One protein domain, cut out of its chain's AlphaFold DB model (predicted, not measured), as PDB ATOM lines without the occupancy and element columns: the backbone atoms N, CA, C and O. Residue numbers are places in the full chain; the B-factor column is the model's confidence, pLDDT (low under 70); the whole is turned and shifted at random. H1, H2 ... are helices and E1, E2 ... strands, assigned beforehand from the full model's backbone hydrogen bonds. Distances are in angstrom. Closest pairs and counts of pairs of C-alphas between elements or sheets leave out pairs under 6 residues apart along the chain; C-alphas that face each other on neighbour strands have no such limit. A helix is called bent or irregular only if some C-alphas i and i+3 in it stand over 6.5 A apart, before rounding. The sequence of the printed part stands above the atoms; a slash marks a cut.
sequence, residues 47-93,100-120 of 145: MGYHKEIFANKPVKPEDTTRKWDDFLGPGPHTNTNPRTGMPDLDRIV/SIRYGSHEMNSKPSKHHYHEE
ATOM      1  N   MET A  47     -34.956 -23.250 -56.210       92.06
ATOM      2  CA  MET A  47     -34.948 -24.253 -55.149       92.06
ATOM      3  C   MET A  47     -33.505 -24.688 -54.884       92.06
ATOM      4  O   MET A  47     -32.794 -25.061 -55.817       92.06
ATOM      5  N   GLY A  48     -33.092 -24.604 -53.626       93.94
ATOM      6  CA  GLY A  48     -31.804 -25.080 -53.147       93.94
ATOM      7  C   GLY A  48     -31.865 -26.515 -52.670       93.94
ATOM      8  O   GLY A  48     -32.568 -27.349 -53.242       93.94
ATOM      9  N   TYR A  49     -31.133 -26.807 -51.597       95.62
ATOM     10  CA  TYR A  49     -31.290 -28.096 -50.940       95.62
ATOM     11  C   TYR A  49     -32.648 -28.176 -50.236       95.62
ATOM     12  O   TYR A  49     -33.161 -27.187 -49.712       95.62
ATOM     13  N   HIS A  50     -33.193 -29.388 -50.174       94.69
ATOM     14  CA  HIS A  50     -34.357 -29.723 -49.359       94.69
ATOM     15  C   HIS A  50     -33.999 -30.958 -48.542       94.69
ATOM     16  O   HIS A  50     -34.077 -32.088 -49.024       94.69
ATOM     17  N   LYS A  51     -33.493 -30.733 -47.327       93.12
ATOM     18  CA  LYS A  51     -32.969 -31.805 -46.483       93.12
ATOM     19  C   LYS A  51     -34.045 -32.258 -45.518       93.12
ATOM     20  O   LYS A  51     -34.449 -31.493 -44.650       93.12
ATOM     21  N   GLU A  52     -34.468 -33.509 -45.656       94.75
ATOM     22  CA  GLU A  52     -35.423 -34.121 -44.742       94.75
ATOM     23  C   GLU A  52     -34.716 -34.897 -43.623       94.75
ATOM     24  O   GLU A  52     -33.841 -35.728 -43.880       94.75
ATOM     25  N   ILE A  53     -35.102 -34.628 -42.377       96.62
ATOM     26  CA  ILE A  53     -34.655 -35.354 -41.183       96.62
ATOM     27  C   ILE A  53     -35.852 -35.726 -40.312       96.62
ATOM     28  O   ILE A  53     -36.881 -35.064 -40.347       96.62
ATOM     29  N   PHE A  54     -35.727 -36.761 -39.486       95.00
ATOM     30  CA  PHE A  54     -36.756 -37.102 -38.502       95.00
ATOM     31  C   PHE A  54     -36.447 -36.450 -37.160       95.00
ATOM     32  O   PHE A  54     -35.306 -36.495 -36.696       95.00
ATOM     33  N   ALA A  55     -37.466 -35.898 -36.501       94.00
ATOM     34  CA  ALA A  55     -37.315 -35.487 -35.115       94.00
ATOM     35  C   ALA A  55     -37.046 -36.690 -34.208       94.00
ATOM     36  O   ALA A  55     -37.609 -37.773 -34.370       94.00
ATOM     37  N   ASN A  56     -36.226 -36.452 -33.186       92.12
ATOM     38  CA  ASN A  56     -35.818 -37.479 -32.230       92.12
ATOM     39  C   ASN A  56     -36.993 -38.061 -31.434       92.12
ATOM     40  O   ASN A  56     -36.912 -39.193 -30.960       92.12
ATOM     41  N   LYS A  57     -38.062 -37.282 -31.232       91.62
ATOM     42  CA  LYS A  57     -39.225 -37.687 -30.444       91.62
ATOM     43  C   LYS A  57     -40.520 -37.422 -31.209       91.62
ATOM     44  O   LYS A  57     -40.645 -36.357 -31.816       91.62
ATOM     45  N   PRO A  58     -41.486 -38.357 -31.154       92.88
ATOM     46  CA  PRO A  58     -42.835 -38.092 -31.618       92.88
ATOM     47  C   PRO A  58     -43.530 -37.087 -30.696       92.88
ATOM     48  O   PRO A  58     -43.150 -36.906 -29.536       92.88
ATOM     49  N   VAL A  59     -44.584 -36.479 -31.219       94.00
ATOM     50  CA  VAL A  59     -45.433 -35.516 -30.523       94.00
ATOM     51  C   VAL A  59     -46.812 -36.130 -30.357       94.00
ATOM     52  O   VAL A  59     -47.273 -36.891 -31.210       94.00
ATOM     53  N   LYS A  60     -47.455 -35.853 -29.227       92.31
ATOM     54  CA  LYS A  60     -48.816 -36.321 -28.995       92.31
ATOM     55  C   LYS A  60     -49.803 -35.492 -29.822       92.31
ATOM     56  O   LYS A  60     -49.579 -34.289 -29.980       92.31
ATOM     57  N   PRO A  61     -50.902 -36.083 -30.318       91.38
ATOM     58  CA  PRO A  61     -51.901 -35.338 -31.083       91.38
ATOM     59  C   PRO A  61     -52.413 -34.101 -30.333       91.38
ATOM     60  O   PRO A  61     -52.543 -33.036 -30.928       91.38
ATOM     61  N   GLU A  62     -52.599 -34.209 -29.016       92.06
ATOM     62  CA  GLU A  62     -53.129 -33.132 -28.171       92.06
ATOM     63  C   GLU A  62     -52.148 -31.956 -28.017       92.06
ATOM     64  O   GLU A  62     -52.568 -30.816 -27.843       92.06
ATOM     65  N   ASP A  63     -50.843 -32.221 -28.130       93.69
ATOM     66  CA  ASP A  63     -49.775 -31.221 -28.004       93.69
ATOM     67  C   ASP A  63     -49.359 -30.618 -29.362       93.69
ATOM     68  O   ASP A  63     -48.510 -29.726 -29.420       93.69
ATOM     69  N   THR A  64     -49.928 -31.109 -30.471       92.06
ATOM     70  CA  THR A  64     -49.455 -30.786 -31.828       92.06
ATOM     71  C   THR A  64     -49.648 -29.310 -32.165       92.06
ATOM     72  O   THR A  64     -48.694 -28.655 -32.574       92.06
ATOM     73  N   THR A  65     -50.840 -28.756 -31.922       92.44
ATOM     74  CA  THR A  65     -51.132 -27.341 -32.212       92.44
ATOM     75  C   THR A  65     -50.235 -26.403 -31.410       92.44
ATOM     76  O   THR A  65     -49.652 -25.486 -31.975       92.44
ATOM     77  N   ARG A  66     -50.017 -26.690 -30.119       95.00
ATOM     78  CA  ARG A  66     -49.111 -25.889 -29.283       95.00
ATOM     79  C   ARG A  66     -47.682 -25.903 -29.825       95.00
ATOM     80  O   ARG A  66     -47.024 -24.870 -29.855       95.00
ATOM     81  N   LYS A  67     -47.197 -27.063 -30.273       95.50
ATOM     82  CA  LYS A  67     -45.865 -27.163 -30.876       95.50
ATOM     83  C   LYS A  67     -45.769 -26.394 -32.195       95.50
ATOM     84  O   LYS A  67     -44.707 -25.846 -32.483       95.50
ATOM     85  N   TRP A  68     -46.843 -26.341 -32.981       95.88
ATOM     86  CA  TRP A  68     -46.893 -25.507 -34.183       95.88
ATOM     87  C   TRP A  68     -46.798 -24.026 -33.828       95.88
ATOM     88  O   TRP A  68     -45.988 -23.334 -34.435       95.88
ATOM     89  N   ASP A  69     -47.541 -23.565 -32.821       95.75
ATOM     90  CA  ASP A  69     -47.480 -22.177 -32.347       95.75
ATOM     91  C   ASP A  69     -46.069 -21.809 -31.862       95.75
ATOM     92  O   ASP A  69     -45.512 -20.788 -32.271       95.75
ATOM     93  N   ASP A  70     -45.451 -22.675 -31.052       96.38
ATOM     94  CA  ASP A  70     -44.081 -22.490 -30.562       96.38
ATOM     95  C   ASP A  70     -43.068 -22.442 -31.724       96.38
ATOM     96  O   ASP A  70     -42.142 -21.625 -31.722       96.38
ATOM     97  N   PHE A  71     -43.239 -23.306 -32.734       97.19
ATOM     98  CA  PHE A  71     -42.349 -23.366 -33.892       97.19
ATOM     99  C   PHE A  71     -42.523 -22.160 -34.817       97.19
ATOM    100  O   PHE A  71     -41.531 -21.522 -35.156       97.19
ATOM    101  N   LEU A  72     -43.752 -21.826 -35.215       96.44
ATOM    102  CA  LEU A  72     -44.055 -20.704 -36.110       96.44
ATOM    103  C   LEU A  72     -43.760 -19.355 -35.448       96.44
ATOM    104  O   LEU A  72     -43.353 -18.405 -36.120       96.44
ATOM    105  N   GLY A  73     -43.892 -19.292 -34.125       95.62
ATOM    106  CA  GLY A  73     -43.725 -18.080 -33.347       95.62
ATOM    107  C   GLY A  73     -44.952 -17.162 -33.398       95.62
ATOM    108  O   GLY A  73     -45.961 -17.465 -34.042       95.62
ATOM    109  N   PRO A  74     -44.871 -16.022 -32.691       93.38
ATOM    110  CA  PRO A  74     -45.985 -15.097 -32.555       93.38
ATOM    111  C   PRO A  74     -46.256 -14.328 -33.852       93.38
ATOM    112  O   PRO A  74     -45.391 -14.191 -34.717       93.38
ATOM    113  N   GLY A  75     -47.440 -13.725 -33.915       91.88
ATOM    114  CA  GLY A  75     -47.868 -12.887 -35.032       91.88
ATOM    115  C   GLY A  75     -48.807 -13.616 -35.992       91.88
ATOM    116  O   GLY A  75     -49.139 -14.779 -35.772       91.88
ATOM    117  N   PRO A  76     -49.290 -12.916 -37.032       93.88
ATOM    118  CA  PRO A  76     -50.174 -13.516 -38.015       93.88
ATOM    119  C   PRO A  76     -49.424 -14.574 -38.825       93.88
ATOM    120  O   PRO A  76     -48.268 -14.385 -39.212       93.88
ATOM    121  N   HIS A  77     -50.108 -15.676 -39.104       94.94
ATOM    122  CA  HIS A  77     -49.638 -16.699 -40.030       94.94
ATOM    123  C   HIS A  77     -50.323 -16.527 -41.386       94.94
ATOM    124  O   HIS A  77     -51.420 -15.975 -41.479       94.94
ATOM    125  N   THR A  78     -49.672 -17.002 -42.440       94.56
ATOM    126  CA  THR A  78     -50.191 -16.982 -43.815       94.56
ATOM    127  C   THR A  78     -50.070 -18.364 -44.449       94.56
ATOM    128  O   THR A  78     -49.414 -19.246 -43.907       94.56
ATOM    129  N   ASN A  79     -50.681 -18.565 -45.609       95.19
ATOM    130  CA  ASN A  79     -50.472 -19.739 -46.452       95.19
ATOM    131  C   ASN A  79     -49.613 -19.416 -47.691       95.19
ATOM    132  O   ASN A  79     -49.523 -20.208 -48.622       95.19
ATOM    133  N   THR A  80     -48.994 -18.237 -47.748       94.38
ATOM    134  CA  THR A  80     -48.125 -17.830 -48.857       94.38
ATOM    135  C   THR A  80     -46.797 -18.581 -48.826       94.38
ATOM    136  O   THR A  80     -46.039 -18.470 -47.866       94.38
ATOM    137  N   ASN A  81     -46.468 -19.302 -49.896       93.50
ATOM    138  CA  ASN A  81     -45.211 -20.030 -50.015       93.50
ATOM    139  C   ASN A  81     -44.001 -19.064 -50.006       93.50
ATOM    140  O   ASN A  81     -43.917 -18.212 -50.897       93.50
ATOM    141  N   PRO A  82     -43.027 -19.219 -49.085       92.12
ATOM    142  CA  PRO A  82     -41.896 -18.292 -48.951       92.12
ATOM    143  C   PRO A  82     -41.014 -18.143 -50.194       92.12
ATOM    144  O   PRO A  82     -40.337 -17.132 -50.355       92.12
ATOM    145  N   ARG A  83     -40.983 -19.156 -51.068       92.62
ATOM    146  CA  ARG A  83     -40.142 -19.147 -52.270       92.62
ATOM    147  C   ARG A  83     -40.865 -18.569 -53.480       92.62
ATOM    148  O   ARG A  83     -40.238 -17.906 -54.297       92.62
ATOM    149  N   THR A  84     -42.144 -18.886 -53.659       89.94
ATOM    150  CA  THR A  84     -42.878 -18.508 -54.879       89.94
ATOM    151  C   THR A  84     -43.790 -17.307 -54.698       89.94
ATOM    152  O   THR A  84     -44.228 -16.756 -55.699       89.94
ATOM    153  N   GLY A  85     -44.127 -16.934 -53.461       91.31
ATOM    154  CA  GLY A  85     -45.131 -15.907 -53.179       91.31
ATOM    155  C   GLY A  85     -46.569 -16.338 -53.497       91.31
ATOM    156  O   GLY A  85     -47.493 -15.544 -53.347       91.31
ATOM    157  N   MET A  86     -46.784 -17.588 -53.919       92.75
ATOM    158  CA  MET A  86     -48.108 -18.104 -54.271       92.75
ATOM    159  C   MET A  86     -48.792 -18.747 -53.058       92.75
ATOM    160  O   MET A  86     -48.100 -19.324 -52.215       92.75
ATOM    161  N   PRO A  87     -50.133 -18.710 -52.967       94.44
ATOM    162  CA  PRO A  87     -50.869 -19.450 -51.945       94.44
ATOM    163  C   PRO A  87     -50.600 -20.962 -52.015       94.44
ATOM    164  O   PRO A  87     -50.611 -21.551 -53.096       94.44
ATOM    165  N   ASP A  88     -50.404 -21.587 -50.858       93.62
ATOM    166  CA  ASP A  88     -50.168 -23.018 -50.669       93.62
ATOM    167  C   ASP A  88     -51.059 -23.511 -49.516       93.62
ATOM    168  O   ASP A  88     -50.806 -23.230 -48.347       93.62
ATOM    169  N   LEU A  89     -52.160 -24.186 -49.855       92.50
ATOM    170  CA  LEU A  89     -53.198 -24.591 -48.893       92.50
ATOM    171  C   LEU A  89     -52.728 -25.658 -47.899       92.50
ATOM    172  O   LEU A  89     -53.335 -25.802 -46.842       92.50
ATOM    173  N   ASP A  90     -51.645 -26.365 -48.215       93.94
ATOM    174  CA  ASP A  90     -51.077 -27.405 -47.361       93.94
ATOM    175  C   ASP A  90     -50.050 -26.823 -46.373       93.94
ATOM    176  O   ASP A  90     -49.284 -27.570 -45.751       93.94
ATOM    177  N   ARG A  91     -49.977 -25.486 -46.247       95.38
ATOM    178  CA  ARG A  91     -48.967 -24.794 -45.445       95.38
ATOM    179  C   ARG A  91     -49.525 -23.722 -44.529       95.38
ATOM    180  O   ARG A  91     -50.366 -22.913 -44.906       95.38
ATOM    181  N   ILE A  92     -48.921 -23.657 -43.348       96.56
ATOM    182  CA  ILE A  92     -49.020 -22.527 -42.428       96.56
ATOM    183  C   ILE A  92     -47.621 -21.941 -42.302       96.56
ATOM    184  O   ILE A  92     -46.684 -22.650 -41.951       96.56
ATOM    185  N   VAL A  93     -47.468 -20.664 -42.614       97.06
ATOM    186  CA  VAL A  93     -46.192 -19.961 -42.729       97.06
ATOM    187  C   VAL A  93     -46.142 -18.854 -41.686       97.06
ATOM    188  O   VAL A  93     -47.114 -18.119 -41.500       97.06
ATOM    189  N   SER A 100     -42.354 -22.780 -41.664       97.75
ATOM    190  CA  SER A 100     -43.676 -23.255 -42.042       97.75
ATOM    191  C   SER A 100     -43.958 -24.653 -41.535       97.75
ATOM    192  O   SER A 100     -43.070 -25.504 -41.539       97.75
ATOM    193  N   ILE A 101     -45.214 -24.908 -41.202       97.50
ATOM    194  CA  ILE A 101     -45.758 -26.252 -41.084       97.50
ATOM    195  C   ILE A 101     -46.275 -26.666 -42.457       97.50
ATOM    196  O   ILE A 101     -47.059 -25.926 -43.049       97.50
ATOM    197  N   ARG A 102     -45.861 -27.835 -42.956       95.62
ATOM    198  CA  ARG A 102     -46.496 -28.480 -44.113       95.62
ATOM    199  C   ARG A 102     -47.275 -29.705 -43.666       95.62
ATOM    200  O   ARG A 102     -46.739 -30.595 -43.000       95.62
ATOM    201  N   TYR A 103     -48.543 -29.723 -44.045       91.06
ATOM    202  CA  TYR A 103     -49.493 -30.757 -43.692       91.06
ATOM    203  C   TYR A 103     -50.606 -30.803 -44.744       91.06
ATOM    204  O   TYR A 103     -51.550 -30.018 -44.686       91.06
ATOM    205  N   GLY A 104     -50.468 -31.702 -45.718       86.06
ATOM    206  CA  GLY A 104     -51.386 -31.825 -46.844       86.06
ATOM    207  C   GLY A 104     -51.994 -33.216 -46.975       86.06
ATOM    208  O   GLY A 104     -52.058 -34.013 -46.034       86.06
ATOM    209  N   SER A 105     -52.446 -33.534 -48.188       82.25
ATOM    210  CA  SER A 105     -53.146 -34.797 -48.471       82.25
ATOM    211  C   SER A 105     -52.306 -36.049 -48.184       82.25
ATOM    212  O   SER A 105     -52.866 -37.084 -47.811       82.25
ATOM    213  N   HIS A 106     -50.981 -35.988 -48.357       76.25
ATOM    214  CA  HIS A 106     -50.082 -37.117 -48.088       76.25
ATOM    215  C   HIS A 106     -50.017 -37.431 -46.585       76.25
ATOM    216  O   HIS A 106     -50.031 -38.589 -46.165       76.25
ATOM    217  N   GLU A 107     -49.999 -36.380 -45.777       80.12
ATOM    218  CA  GLU A 107     -49.888 -36.387 -44.329       80.12
ATOM    219  C   GLU A 107     -51.223 -36.805 -43.695       80.12
ATOM    220  O   GLU A 107     -51.258 -37.729 -42.873       80.12
ATOM    221  N   MET A 108     -52.334 -36.223 -44.159       76.00
ATOM    222  CA  MET A 108     -53.697 -36.497 -43.686       76.00
ATOM    223  C   MET A 108     -54.159 -37.937 -43.937       76.00
ATOM    224  O   MET A 108     -54.819 -38.527 -43.085       76.00
ATOM    225  N   ASN A 109     -53.807 -38.520 -45.086       79.50
ATOM    226  CA  ASN A 109     -54.259 -39.864 -45.473       79.50
ATOM    227  C   ASN A 109     -53.258 -40.972 -45.111       79.50
ATOM    228  O   ASN A 109     -53.422 -42.134 -45.496       79.50
ATOM    229  N   SER A 110     -52.194 -40.631 -44.385       80.88
ATOM    230  CA  SER A 110     -51.215 -41.610 -43.930       80.88
ATOM    231  C   SER A 110     -51.809 -42.545 -42.866       80.88
ATOM    232  O   SER A 110     -52.739 -42.212 -42.132       80.88
ATOM    233  N   LYS A 111     -51.267 -43.769 -42.770       83.69
ATOM    234  CA  LYS A 111     -51.685 -44.731 -41.734       83.69
ATOM    235  C   LYS A 111     -51.543 -44.082 -40.343       83.69
ATOM    236  O   LYS A 111     -50.517 -43.441 -40.127       83.69
ATOM    237  N   PRO A 112     -52.438 -44.342 -39.368       81.06
ATOM    238  CA  PRO A 112     -52.360 -43.761 -38.017       81.06
ATOM    239  C   PRO A 112     -50.982 -43.879 -37.342       81.06
ATOM    240  O   PRO A 112     -50.512 -42.954 -36.689       81.06
ATOM    241  N   SER A 113     -50.285 -45.001 -37.561       81.81
ATOM    242  CA  SER A 113     -48.934 -45.255 -37.034       81.81
ATOM    243  C   SER A 113     -47.804 -44.528 -37.772       81.81
ATOM    244  O   SER A 113     -46.669 -44.510 -37.303       81.81
ATOM    245  N   LYS A 114     -48.089 -43.970 -38.947       85.69
ATOM    246  CA  LYS A 114     -47.162 -43.213 -39.795       85.69
ATOM    247  C   LYS A 114     -47.574 -41.749 -39.919       85.69
ATOM    248  O   LYS A 114     -46.969 -41.035 -40.715       85.69
ATOM    249  N   HIS A 115     -48.554 -41.305 -39.150       90.88
ATOM    250  CA  HIS A 115     -49.018 -39.937 -39.213       90.88
ATOM    251  C   HIS A 115     -47.909 -38.955 -38.815       90.88
ATOM    252  O   HIS A 115     -47.122 -39.225 -37.899       90.88
ATOM    253  N   HIS A 116     -47.755 -37.890 -39.600       94.75
ATOM    254  CA  HIS A 116     -46.692 -36.905 -39.437       94.75
ATOM    255  C   HIS A 116     -47.054 -35.570 -40.079       94.75
ATOM    256  O   HIS A 116     -47.910 -35.516 -40.954       94.75
ATOM    257  N   TYR A 117     -46.354 -34.524 -39.656       95.50
ATOM    258  CA  TYR A 117     -46.296 -33.227 -40.325       95.50
ATOM    259  C   TYR A 117     -44.829 -32.819 -40.501       95.50
ATOM    260  O   TYR A 117     -43.929 -33.449 -39.933       95.50
ATOM    261  N   HIS A 118     -44.588 -31.776 -41.285       96.88
ATOM    262  CA  HIS A 118     -43.250 -31.257 -41.548       96.88
ATOM    263  C   HIS A 118     -43.071 -29.871 -40.924       96.88
ATOM    264  O   HIS A 118     -43.885 -28.981 -41.160       96.88
ATOM    265  N   GLU A 119     -42.000 -29.688 -40.153       97.62
ATOM    266  CA  GLU A 119     -41.492 -28.387 -39.704       97.62
ATOM    267  C   GLU A 119     -40.383 -27.959 -40.663       97.62
ATOM    268  O   GLU A 119     -39.311 -28.562 -40.693       97.62
ATOM    269  N   GLU A 120     -40.638 -26.940 -41.475       97.81
ATOM    270  CA  GLU A 120     -39.709 -26.473 -42.500       97.81
ATOM    271  C   GLU A 120     -39.141 -25.103 -42.126       97.81
ATOM    272  O   GLU A 120     -39.890 -24.175 -41.819       97.81
TER     273      GLU A 120
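This is residues 47 to 93 and 100 to 120 of the 145 residues of the protein "Type IV secretion protein Rhs" of Pseudomonas sp. P7759 (UniProt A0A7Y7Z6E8). A small antiparallel sheet, E2 - E3 - E4, has the helix H1 over one face and running along its strands; a longer strand, E1, passes near E4, and the loop of residues 109 to 114 sticks out. The 68 printed residues include E1, H1, E2, E3, H2 and E4 in chain order, a mixed class. The whole is only just compact, close to loose, with a radius of gyration of the C-alphas of 12.7 A, and spans 34 by 26 by 22 A.

E1, residues 47 to 54, pairs with no named strand. H1, residues 61 to 72, is apart from E1. The sheet holds E2, residues 91 to 93, E3, residues 100 to 102, and E4, residues 116 to 120. Between the antiparallel neighbours E2 and E3, N 92 and O 101 are within hydrogen-bond range at 3.0 A; between the antiparallel neighbours E3 and E4, N 100 and O 120 are within hydrogen-bond range at 2.8 A. E1 is near E4. In two layers, helix on one face of a sheet, H1 is on the sheet at a height of 9.5 A, over E3, at 2 degrees to it on the local plane; the closest C-alphas, Leu 72 and Ser 100, are 6.5 A apart. H2, residues 105 to 108, only grazes the sheet with residues 106 to 108. In H1, 6 of 8 O i to N i+4 pairs are within hydrogen-bond range; H2 is too short for one.

E1 begins at C-alpha 47 (-34.948, -24.253, -55.149) and is 21.1 A long. H1, 17.3 A, is irregular: C-alphas 62 and 65 are 7.3 A apart. E4, 12.9 A, ends at C-alpha 120 (-39.709, -26.473, -42.500).

The C-alphas farthest apart, Gly 48 and Glu 62, are 33.8 A apart. Residues 94 to 99 are not printed; C-alphas 93 and 100 are 4.2 A apart across this cut. The link H1 to E2, residues 73 to 90, is long. No printed residue is under 70 in pLDDT.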